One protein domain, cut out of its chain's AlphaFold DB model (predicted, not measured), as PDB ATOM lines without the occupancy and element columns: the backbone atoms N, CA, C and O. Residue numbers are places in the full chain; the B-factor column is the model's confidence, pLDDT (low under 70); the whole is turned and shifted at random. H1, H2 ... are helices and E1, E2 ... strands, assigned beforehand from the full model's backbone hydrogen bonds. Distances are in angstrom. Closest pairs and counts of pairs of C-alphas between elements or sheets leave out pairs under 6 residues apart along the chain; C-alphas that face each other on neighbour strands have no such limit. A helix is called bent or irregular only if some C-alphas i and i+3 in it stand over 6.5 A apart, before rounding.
ATOM      1  N   ASP A  19      89.411  41.274  78.449       96.19
ATOM      2  CA  ASP A  19      90.176  41.532  77.221       96.19
ATOM      3  C   ASP A  19      89.760  42.853  76.554       96.19
ATOM      4  O   ASP A  19      88.652  43.029  76.043       96.19
ATOM      5  N   TRP A  20      90.707  43.789  76.477       97.19
ATOM      6  CA  TRP A  20      90.533  45.079  75.810       97.19
ATOM      7  C   TRP A  20      90.225  44.978  74.315       97.19
ATOM      8  O   TRP A  20      89.589  45.884  73.773       97.19
ATOM      9  N   LYS A  21      90.649  43.904  73.635       97.06
ATOM     10  CA  LYS A  21      90.295  43.681  72.223       97.06
ATOM     11  C   LYS A  21      88.792  43.505  72.031       97.06
ATOM     12  O   LYS A  21      88.293  43.779  70.943       97.06
ATOM     13  N   GLU A  22      88.090  43.086  73.076       96.88
ATOM     14  CA  GLU A  22      86.663  42.793  73.055       96.88
ATOM     15  C   GLU A  22      85.851  43.865  73.786       96.88
ATOM     16  O   GLU A  22      84.847  44.339  73.253       96.88
ATOM     17  N   GLY A  23      86.315  44.320  74.955       97.62
ATOM     18  CA  GLY A  23      85.676  45.391  75.721       97.62
ATOM     19  C   GLY A  23      85.847  46.781  75.096       97.62
ATOM     20  O   GLY A  23      84.921  47.590  75.121       97.62
ATOM     21  N   GLY A  24      86.992  47.058  74.463       98.00
ATOM     22  CA  GLY A  24      87.273  48.347  73.816       98.00
ATOM     23  C   GLY A  24      86.232  48.742  72.758       98.00
ATOM     24  O   GLY A  24      85.680  49.844  72.832       98.00
ATOM     25  N   PRO A  25      85.898  47.858  71.796       98.31
ATOM     26  CA  PRO A  25      84.811  48.099  70.850       98.31
ATOM     27  C   PRO A  25      83.446  48.350  71.508       98.31
ATOM     28  O   PRO A  25      82.696  49.197  71.021       98.31
ATOM     29  N   LEU A  26      83.123  47.668  72.615       97.81
ATOM     30  CA  LEU A  26      81.872  47.905  73.348       97.81
ATOM     31  C   LEU A  26      81.846  49.293  73.992       97.81
ATOM     32  O   LEU A  26      80.846  49.995  73.866       97.81
ATOM     33  N   ILE A  27      82.948  49.709  74.624       98.19
ATOM     34  CA  ILE A  27      83.095  51.046  75.216       98.19
ATOM     35  C   ILE A  27      82.823  52.127  74.169       98.19
ATOM     36  O   ILE A  27      82.052  53.050  74.421       98.19
ATOM     37  N   ALA A  28      83.405  51.985  72.974       97.44
ATOM     38  CA  ALA A  28      83.193  52.930  71.883       97.44
ATOM     39  C   ALA A  28      81.746  52.910  71.364       97.44
ATOM     40  O   ALA A  28      81.162  53.967  71.133       97.44
ATOM     41  N   HIS A  29      81.161  51.721  71.190       96.12
ATOM     42  CA  HIS A  29      79.803  51.569  70.669       96.12
ATOM     43  C   HIS A  29      78.737  52.141  71.612       96.12
ATOM     44  O   HIS A  29      77.824  52.824  71.159       96.12
ATOM     45  N   TYR A  30      78.868  51.877  72.914       95.12
ATOM     46  CA  TYR A  30      77.934  52.333  73.946       95.12
ATOM     47  C   TYR A  30      78.331  53.671  74.583       95.12
ATOM     48  O   TYR A  30      77.636  54.136  75.479       95.12
ATOM     49  N   GLN A  31      79.420  54.291  74.118       95.00
ATOM     50  CA  GLN A  31      79.927  55.581  74.602       95.00
ATOM     51  C   GLN A  31      80.145  55.609  76.127       95.00
ATOM     52  O   GLN A  31      79.759  56.559  76.806       95.00
ATOM     53  N   VAL A  32      80.764  54.552  76.659       97.31
ATOM     54  CA  VAL A  32      81.002  54.380  78.100       97.31
ATOM     55  C   VAL A  32      82.113  55.323  78.574       97.31
ATOM     56  O   VAL A  32      83.216  55.312  78.020       97.31
ATOM     57  N   ALA A  33      81.866  56.084  79.639       97.38
ATOM     58  CA  ALA A  33      82.918  56.776  80.376       97.38
ATOM     59  C   ALA A  33      83.505  55.843  81.445       97.38
ATOM     60  O   ALA A  33      82.765  55.273  82.241       97.38
ATOM     61  N   LEU A  34      84.830  55.699  81.463       98.31
ATOM     62  CA  LEU A  34      85.575  54.938  82.468       98.31
ATOM     63  C   LEU A  34      86.224  55.908  83.448       98.31
ATOM     64  O   LEU A  34      87.026  56.743  83.023       98.31
ATOM     65  N   ILE A  35      85.887  55.808  84.732       98.19
ATOM     66  CA  ILE A  35      86.230  56.834  85.715       98.19
ATOM     67  C   ILE A  35      86.923  56.176  86.924       98.19
ATOM     68  O   ILE A  35      86.366  55.248  87.512       98.19
ATOM     69  N   PRO A  36      88.154  56.584  87.284       97.88
ATOM     70  CA  PRO A  36      88.814  56.088  88.492       97.88
ATOM     71  C   PRO A  36      88.167  56.689  89.752       97.88
ATOM     72  O   PRO A  36      87.775  57.852  89.727       97.88
ATOM     73  N   GLU A  37      88.136  55.951  90.869       97.25
ATOM     74  CA  GLU A  37      87.568  56.409  92.164       97.25
ATOM     75  C   GLU A  37      88.185  57.739  92.635       97.25
ATOM     76  O   GLU A  37      87.500  58.584  93.201       97.25
ATOM     77  N   ALA A  38      89.462  57.987  92.315       96.25
ATOM     78  CA  ALA A  38      90.146  59.246  92.623       96.25
ATOM     79  C   ALA A  38      89.451  60.498  92.041       96.25
ATOM     80  O   ALA A  38      89.679  61.610  92.521       96.25
ATOM     81  N   HIS A  39      88.615  60.342  91.009       95.75
ATOM     82  CA  HIS A  39      87.820  61.428  90.438       95.75
ATOM     83  C   HIS A  39      86.801  62.009  91.433       95.75
ATOM     84  O   HIS A  39      86.491  63.197  91.350       95.75
ATOM     85  N   ASP A  40      86.336  61.222  92.410       94.00
ATOM     86  CA  ASP A  40      85.367  61.670  93.419       94.00
ATOM     87  C   ASP A  40      85.959  62.700  94.397       94.00
ATOM     88  O   ASP A  40      85.226  63.385  95.111       94.00
ATOM     89  N   GLY A  41      87.291  62.836  94.435       93.31
ATOM     90  CA  GLY A  41      87.984  63.834  95.251       93.31
ATOM     91  C   GLY A  41      87.929  63.561  96.757       93.31
ATOM     92  O   GLY A  41      88.165  64.472  97.554       93.31
ATOM     93  N   MET A  42      87.614  62.327  97.163       94.25
ATOM     94  CA  MET A  42      87.651  61.911  98.564       94.25
ATOM     95  C   MET A  42      89.101  61.721  99.032       94.25
ATOM     96  O   MET A  42      89.870  60.996  98.403       94.25
ATOM     97  N   GLU A  43      89.465  62.342 100.157       95.12
ATOM     98  CA  GLU A  43      90.801  62.206 100.755       95.12
ATOM     99  C   GLU A  43      91.151  60.728 100.992       95.12
ATOM    100  O   GLU A  43      90.362  59.973 101.569       95.12
ATOM    101  N   GLY A  44      92.337  60.312 100.543       94.50
ATOM    102  CA  GLY A  44      92.820  58.935 100.663       94.50
ATOM    103  C   GLY A  44      92.510  58.033  99.463       94.50
ATOM    104  O   GLY A  44      92.885  56.861  99.489       94.50
ATOM    105  N   THR A  45      91.859  58.549  98.414       95.31
ATOM    106  CA  THR A  45      91.563  57.795  97.176       95.31
ATOM    107  C   THR A  45      92.547  58.062  96.036       95.31
ATOM    108  O   THR A  45      92.440  57.442  94.980       95.31
ATOM    109  N   GLU A  46      93.555  58.918  96.230       95.12
ATOM    110  CA  GLU A  46      94.486  59.365  95.181       95.12
ATOM    111  C   GLU A  46      95.270  58.210  94.541       95.12
ATOM    112  O   GLU A  46      95.689  58.299  93.389       95.12
ATOM    113  N   MET A  47      95.461  57.128  95.300       94.75
ATOM    114  CA  MET A  47      96.143  55.905  94.872       94.75
ATOM    115  C   MET A  47      95.188  54.710  94.755       94.75
ATOM    116  O   MET A  47      95.646  53.568  94.723       94.75
ATOM    117  N   SER A  48      93.875  54.946  94.749       95.81
ATOM    118  CA  SER A  48      92.906  53.874  94.566       95.81
ATOM    119  C   SER A  48      93.035  53.254  93.179       95.81
ATOM    120  O   SER A  48      93.217  53.941  92.175       95.81
ATOM    121  N   GLU A  49      92.905  51.933  93.129       95.69
ATOM    122  CA  GLU A  49      92.850  51.163  91.887       95.69
ATOM    123  C   GLU A  49      91.404  50.867  91.460       95.69
ATOM    124  O   GLU A  49      91.193  50.117  90.510       95.69
ATOM    125  N   ARG A  50      90.401  51.421  92.159       98.06
ATOM    126  CA  ARG A  50      88.981  51.172  91.881       98.06
ATOM    127  C   ARG A  50      88.447  52.071  90.773       98.06
ATOM    128  O   ARG A  50      88.913  53.191  90.561       98.06
ATOM    129  N   TRP A  51      87.423  51.568  90.097       98.56
ATOM    130  CA  TRP A  51      86.812  52.179  88.923       98.56
ATOM    131  C   TRP A  51      85.299  52.123  89.003       98.56
ATOM    132  O   TRP A  51      84.735  51.154  89.508       98.56
ATOM    133  N   TYR A  52      84.654  53.102  88.396       98.44
ATOM    134  CA  TYR A  52      83.246  53.052  88.046       98.44
ATOM    135  C   TYR A  52      83.065  53.484  86.589       98.44
ATOM    136  O   TYR A  52      84.000  53.963  85.935       98.44
ATOM    137  N   ALA A  53      81.877  53.254  86.044       98.38
ATOM    138  CA  ALA A  53      81.565  53.606  84.671       98.38
ATOM    139  C   ALA A  53      80.213  54.297  84.567       98.38
ATOM    140  O   ALA A  53      79.301  54.020  85.347       98.38
ATOM    141  N   ASN A  54      80.098  55.163  83.565       97.12
ATOM    142  CA  ASN A  54      78.869  55.861  83.228       97.12
ATOM    143  C   ASN A  54      78.469  55.588  81.770       97.12
ATOM    144  O   ASN A  54      79.323  55.575  80.879       97.12
ATOM    145  N   VAL A  55      77.177  55.347  81.532       95.50
ATOM    146  CA  VAL A  55      76.593  55.179  80.191       95.50
ATOM    147  C   VAL A  55      75.350  56.041  80.049       95.50
ATOM    148  O   VAL A  55      74.394  55.879  80.807       95.50
ATOM    149  N   TYR A  56      75.330  56.882  79.016       89.75
ATOM    150  CA  TYR A  56      74.168  57.677  78.623       89.75
ATOM    151  C   TYR A  56      73.262  56.876  77.683       89.75
ATOM    152  O   TYR A  56      73.708  56.432  76.624       89.75
ATOM    153  N   TYR A  57      71.984  56.699  78.032       84.19
ATOM    154  CA  TYR A  57      71.086  55.806  77.281       84.19
ATOM    155  C   TYR A  57      69.778  56.442  76.787       84.19
ATOM    156  O   TYR A  57      69.145  55.869  75.899       84.19
ATOM    157  N   ALA A  58      69.374  57.622  77.275       82.81
ATOM    158  CA  ALA A  58      68.196  58.324  76.748       82.81
ATOM    159  C   ALA A  58      68.201  59.831  77.050       82.81
ATOM    160  O   ALA A  58      67.876  60.241  78.153       82.81
ATOM    161  N   GLY A  59      68.506  60.682  76.065       80.19
ATOM    162  CA  GLY A  59      68.249  62.130  76.171       80.19
ATOM    163  C   GLY A  59      68.894  62.845  77.369       80.19
ATOM    164  O   GLY A  59      68.362  63.861  77.806       80.19
ATOM    165  N   GLY A  60      70.013  62.328  77.887       81.00
ATOM    166  CA  GLY A  60      70.686  62.833  79.088       81.00
ATOM    167  C   GLY A  60      70.564  61.925  80.315       81.00
ATOM    168  O   GLY A  60      71.317  62.121  81.260       81.00
ATOM    169  N   GLU A  61      69.689  60.916  80.287       88.81
ATOM    170  CA  GLU A  61      69.648  59.870  81.314       88.81
ATOM    171  C   GLU A  61      70.931  59.038  81.282       88.81
ATOM    172  O   GLU A  61      71.391  58.621  80.207       88.81
ATOM    173  N   GLU A  62      71.471  58.776  82.468       92.25
ATOM    174  CA  GLU A  62      72.717  58.052  82.674       92.25
ATOM    175  C   GLU A  62      72.563  56.939  83.711       92.25
ATOM    176  O   GLU A  62      71.713  56.995  84.601       92.25
ATOM    177  N   TYR A  63      73.382  55.900  83.574       95.06
ATOM    178  CA  TYR A  63      73.580  54.890  84.603       95.06
ATOM    179  C   TYR A  63      75.032  54.933  85.053       95.06
ATOM    180  O   TYR A  63      75.926  54.853  84.210       95.06
ATOM    181  N   THR A  64      75.244  55.003  86.364       96.81
ATOM    182  CA  THR A  64      76.563  54.981  86.996       96.81
ATOM    183  C   THR A  64      76.685  53.711  87.830       96.81
ATOM    184  O   THR A  64      75.819  53.433  88.657       96.81
ATOM    185  N   THR A  65      77.736  52.925  87.603       97.56
ATOM    186  CA  THR A  65      77.989  51.718  88.400       97.56
ATOM    187  C   THR A  65      78.522  52.067  89.782       97.56
ATOM    188  O   THR A  65      79.128  53.115  89.990       97.56
ATOM    189  N   GLU A  66      78.418  51.112  90.702       97.12
ATOM    190  CA  GLU A  66      79.256  51.102  91.897       97.12
ATOM    191  C   GLU A  66      80.745  50.935  91.545       97.12
ATOM    192  O   GLU A  66      81.113  50.482  90.454       97.12
ATOM    193  N   HIS A  67      81.608  51.262  92.506       97.69
ATOM    194  CA  HIS A  67      83.050  51.072  92.391       97.69
ATOM    195  C   HIS A  67      83.442  49.588  92.382       97.69
ATOM    196  O   HIS A  67      83.156  48.842  93.327       97.69
ATOM    197  N   CYS A  68      84.207  49.175  91.380       97.56
ATOM    198  CA  CYS A  68      84.725  47.822  91.212       97.56
ATOM    199  C   CYS A  68      86.235  47.820  90.922       97.56
ATOM    200  O   CYS A  68      86.879  48.865  90.873       97.56
ATOM    201  N   GLU A  69      86.818  46.631  90.782       96.44
ATOM    202  CA  GLU A  69      88.272  46.454  90.683       96.44
ATOM    203  C   GLU A  69      88.853  46.822  89.310       96.44
ATOM    204  O   GLU A  69      90.034  47.145  89.226       96.44
ATOM    205  N   THR A  70      88.071  46.761  88.223       98.00
ATOM    206  CA  THR A  70      88.604  46.987  86.870       98.00
ATOM    207  C   THR A  70      87.678  47.849  86.009       98.00
ATOM    208  O   THR A  70      86.453  47.755  86.115       98.00
ATOM    209  N   PRO A  71      88.234  48.655  85.087       98.31
ATOM    210  CA  PRO A  71      87.421  49.486  84.204       98.31
ATOM    211  C   PRO A  71      86.539  48.662  83.253       98.31
ATOM    212  O   PRO A  71      85.432  49.077  82.927       98.31
ATOM    213  N   LEU A  72      87.004  47.490  82.807       98.50
ATOM    214  CA  LEU A  72      86.240  46.638  81.890       98.50
ATOM    215  C   LEU A  72      85.049  45.960  82.580       98.50
ATOM    216  O   LEU A  72      83.986  45.846  81.966       98.50
ATOM    217  N   VAL A  73      85.183  45.584  83.857       98.25
ATOM    218  CA  VAL A  73      84.050  45.103  84.663       98.25
ATOM    219  C   VAL A  73      83.022  46.219  84.840       98.25
ATOM    220  O   VAL A  73      81.844  45.985  84.569       98.25
ATOM    221  N   ALA A  74      83.456  47.436  85.191       98.38
ATOM    222  CA  ALA A  74      82.564  48.591  85.297       98.38
ATOM    223  C   ALA A  74      81.828  48.859  83.969       98.38
ATOM    224  O   ALA A  74      80.607  48.998  83.947       98.38
ATOM    225  N   ALA A  75      82.538  48.847  82.834       98.31
ATOM    226  CA  ALA A  75      81.917  49.030  81.522       98.31
ATOM    227  C   ALA A  75      80.854  47.970  81.221       98.31
ATOM    228  O   ALA A  75      79.740  48.308  80.819       98.31
ATOM    229  N   CYS A  76      81.179  46.692  81.427       97.81
ATOM    230  CA  CYS A  76      80.241  45.603  81.177       97.81
ATOM    231  C   CYS A  76      79.008  45.710  82.083       97.81
ATOM    232  O   CYS A  76      77.891  45.549  81.597       97.81
ATOM    233  N   GLN A  77      79.188  46.042  83.367       97.19
ATOM    234  CA  GLN A  77      78.082  46.256  84.304       97.19
ATOM    235  C   GLN A  77      77.177  47.412  83.870       97.19
ATOM    236  O   GLN A  77      75.961  47.233  83.829       97.19
ATOM    237  N   ALA A  78      77.742  48.557  83.473       97.25
ATOM    238  CA  ALA A  78      76.962  49.704  83.011       97.25
ATOM    239  C   ALA A  78      76.155  49.379  81.742       97.25
ATOM    240  O   ALA A  78      74.963  49.680  81.643       97.25
ATOM    241  N   ILE A  79      76.779  48.700  80.773       96.75
ATOM    242  CA  ILE A  79      76.104  48.265  79.544       96.75
ATOM    243  C   ILE A  79      74.968  47.291  79.876       96.75
ATOM    244  O   ILE A  79      73.857  47.447  79.377       96.75
ATOM    245  N   VAL A  80      75.217  46.296  80.726       95.69
ATOM    246  CA  VAL A  80      74.200  45.312  81.110       95.69
ATOM    247  C   VAL A  80      73.037  45.984  81.835       95.69
ATOM    248  O   VAL A  80      71.889  45.760  81.455       95.69
ATOM    249  N   ALA A  81      73.312  46.850  82.809       94.75
ATOM    250  CA  ALA A  81      72.279  47.535  83.577       94.75
ATOM    251  C   ALA A  81      71.390  48.420  82.692       94.75
ATOM    252  O   ALA A  81      70.166  48.367  82.794       94.75
ATOM    253  N   THR A  82      71.970  49.155  81.739       93.62
ATOM    254  CA  THR A  82      71.180  49.980  80.803       93.62
ATOM    255  C   THR A  82      70.331  49.163  79.824       93.62
ATOM    256  O   THR A  82      69.356  49.681  79.276       93.62
ATOM    257  N   LYS A  83      70.670  47.891  79.579       91.75
ATOM    258  CA  LYS A  83      69.923  47.006  78.667       91.75
ATOM    259  C   LYS A  83      68.910  46.109  79.367       91.75
ATOM    260  O   LYS A  83      67.871  45.814  78.781       91.75
ATOM    261  N   PHE A  84      69.213  45.667  80.582       92.44
ATOM    262  CA  PHE A  84      68.472  44.609  81.271       92.44
ATOM    263  C   PHE A  84      68.008  45.001  82.683       92.44
ATOM    264  O   PHE A  84      67.227  44.264  83.279       92.44
ATOM    265  N   GLY A  85      68.434  46.157  83.200       90.62
ATOM    266  CA  GLY A  85      68.193  46.593  84.576       90.62
ATOM    267  C   GLY A  85      69.139  45.941  85.589       90.62
ATOM    268  O   GLY A  85      70.087  45.245  85.227       90.62
ATOM    269  N   ASP A  86      68.858  46.149  86.877       89.06
ATOM    270  CA  ASP A  86      69.735  45.731  87.986       89.06
ATOM    271  C   ASP A  86      69.824  44.210  88.181       89.06
ATOM    272  O   ASP A  86      70.719  43.705  88.857       89.06
ATOM    273  N   THR A  87      68.869  43.449  87.639       90.75
ATOM    274  CA  THR A  87      68.827  41.988  87.761       90.75
ATOM    275  C   THR A  87      68.605  41.354  86.400       90.75
ATOM    276  O   THR A  87      67.586  41.583  85.752       90.75
ATOM    277  N   VAL A  88      69.534  40.483  86.008       88.75
ATOM    278  CA  VAL A  88      69.457  39.718  84.762       88.75
ATOM    279  C   VAL A  88      69.083  38.277  85.066       88.75
ATOM    280  O   VAL A  88      69.763  37.585  85.824       88.75
ATOM    281  N   LEU A  89      68.010  37.797  84.444       88.62
ATOM    282  CA  LEU A  89      67.677  36.377  84.451       88.62
ATOM    283  C   LEU A  89      68.505  35.678  83.377       88.62
ATOM    284  O   LEU A  89      68.292  35.906  82.189       88.62
ATOM    285  N   VAL A  90      69.438  34.824  83.793       85.56
ATOM    286  CA  VAL A  90      70.234  34.023  82.859       85.56
ATOM    287  C   VAL A  90      69.379  32.851  82.360       85.56
ATOM    288  O   VAL A  90      68.922  32.044  83.179       85.56
ATOM    289  N   PRO A  91      69.136  32.733  81.041       85.81
ATOM    290  CA  PRO A  91      68.431  31.590  80.472       85.81
ATOM    291  C   PRO A  91      69.124  30.269  80.823       85.81
ATOM    292  O   PRO A  91      70.353  30.191  80.844       85.81
ATOM    293  N   ARG A  92      68.345  29.214  81.102       86.81
ATOM    294  CA  ARG A  92      68.879  27.920  81.580       86.81
ATOM    295  C   ARG A  92      69.873  27.305  80.598       86.81
ATOM    296  O   ARG A  92      70.838  26.681  81.022       86.81
ATOM    297  N   GLU A  93      69.643  27.506  79.308       85.19
ATOM    298  CA  GLU A  93      70.502  27.078  78.210       85.19
ATOM    299  C   GLU A  93      71.912  27.693  78.255       85.19
ATOM    300  O   GLU A  93      72.839  27.101  77.709       85.19
TER     301      GLU A  93
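AT A GLANCE: This is residues 19 to 93 of the 101 residues of an uncharacterized protein of Aureimonas sp. Leaf460 (UniProt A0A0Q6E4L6). A small, staggered sheet of three strands has one long helix, H3, packed slantwise over one face, and a second helix, H1, sits beside H3 and reaches the sheet with just its last residues. The short helix H2 and the loop after it lie at one end of the domain, the tail of residues 85 to 93 toward the other. The printed part has 75 residues with three named helices and three named strands, in the order H1, E1, H2, E2, E3, H3; the sheet runs E1, E2, E3 and is antiparallel throughout. The class is mixed, helices and strands. The whole is only just compact, close to loose, with a radius of gyration of the C-alphas of 13.4 A, and only just elongated, spanning 45 by 30 by 24 A.

IN THESE COORDINATES: Begin with the longest strand, E2, residues 51 to 58: find C-alpha 51 at (86.812, 52.179, 88.923) and follow it for 23.1 A to C-alpha 58 at (68.196, 58.324, 76.748). Its two neighbours are E1, residues 33 to 36, 10.1 A long, and E3, residues 61 to 64, 10.2 A long. H3, residues 71 to 84, is the longest helix; from C-alpha 71 at (87.421, 49.486, 84.204) it runs 19.8 A to C-alpha 84 at (68.472, 44.609, 81.271). H1, residues 20 to 30, runs 14.7 A from C-alpha 20 at (90.533, 45.079, 75.810); it is neither bent nor irregular, but only just: C-alphas 22 and 25 are 6.0 A apart. H2, residues 37 to 40, measures 5.8 A and follows E1 with no residue between.

HOW THE PARTS SIT: Look first at E2, the inner strand, which pairs with E1 over its residues 51 to 54 and with E3 over its residues 54 to 58. E1 and E2 are antiparallel at 156 degrees, with N 33 and O 54 2.9 A apart, within hydrogen-bond range. E2 and E3 form an antiparallel hairpin at 162 degrees, and N 55 and O 63 are within hydrogen-bond range at 3.0 A. E1 and E3, the edge strands, are apart. H3 is on the sheet at a height over the sheet of 8.1 A, and the two make two layers, a helix on one face of a sheet. H3 lies over E2 and E3, slantwise to the strands, at 38 degrees to E3 on the local plane; its closest C-alphas to E2 are those of Ala 74 and Ala 53, 5.2 A apart. H1 and H3 touch, the closest C-alphas being those of Gly 23 and Leu 72, 6.3 A apart, and they run the same way at a steep tilt of 43 degrees. H1 only grazes the sheet, with residues 27 to 30; H2 only grazes it too, with residues 37 to 39. H2 is apart from H1 and from H3. In H3 every O i to N i+4 pair is within hydrogen-bond range, in H1 5 of 7 are, and H2 is too short for such a pair.

THE WHOLE: The two C-alphas farthest apart are those of Glu 43, in the link from H2 to E2, and Glu 93, the last printed residue, at 46.4 A. No link is long: the ten residues from H2 to E2 and the six from E3 to H3 make short links, and the other three are tight. The printed part has no cut. The mean pLDDT of the printed part of this model is 94.5, and no printed residue is under 70.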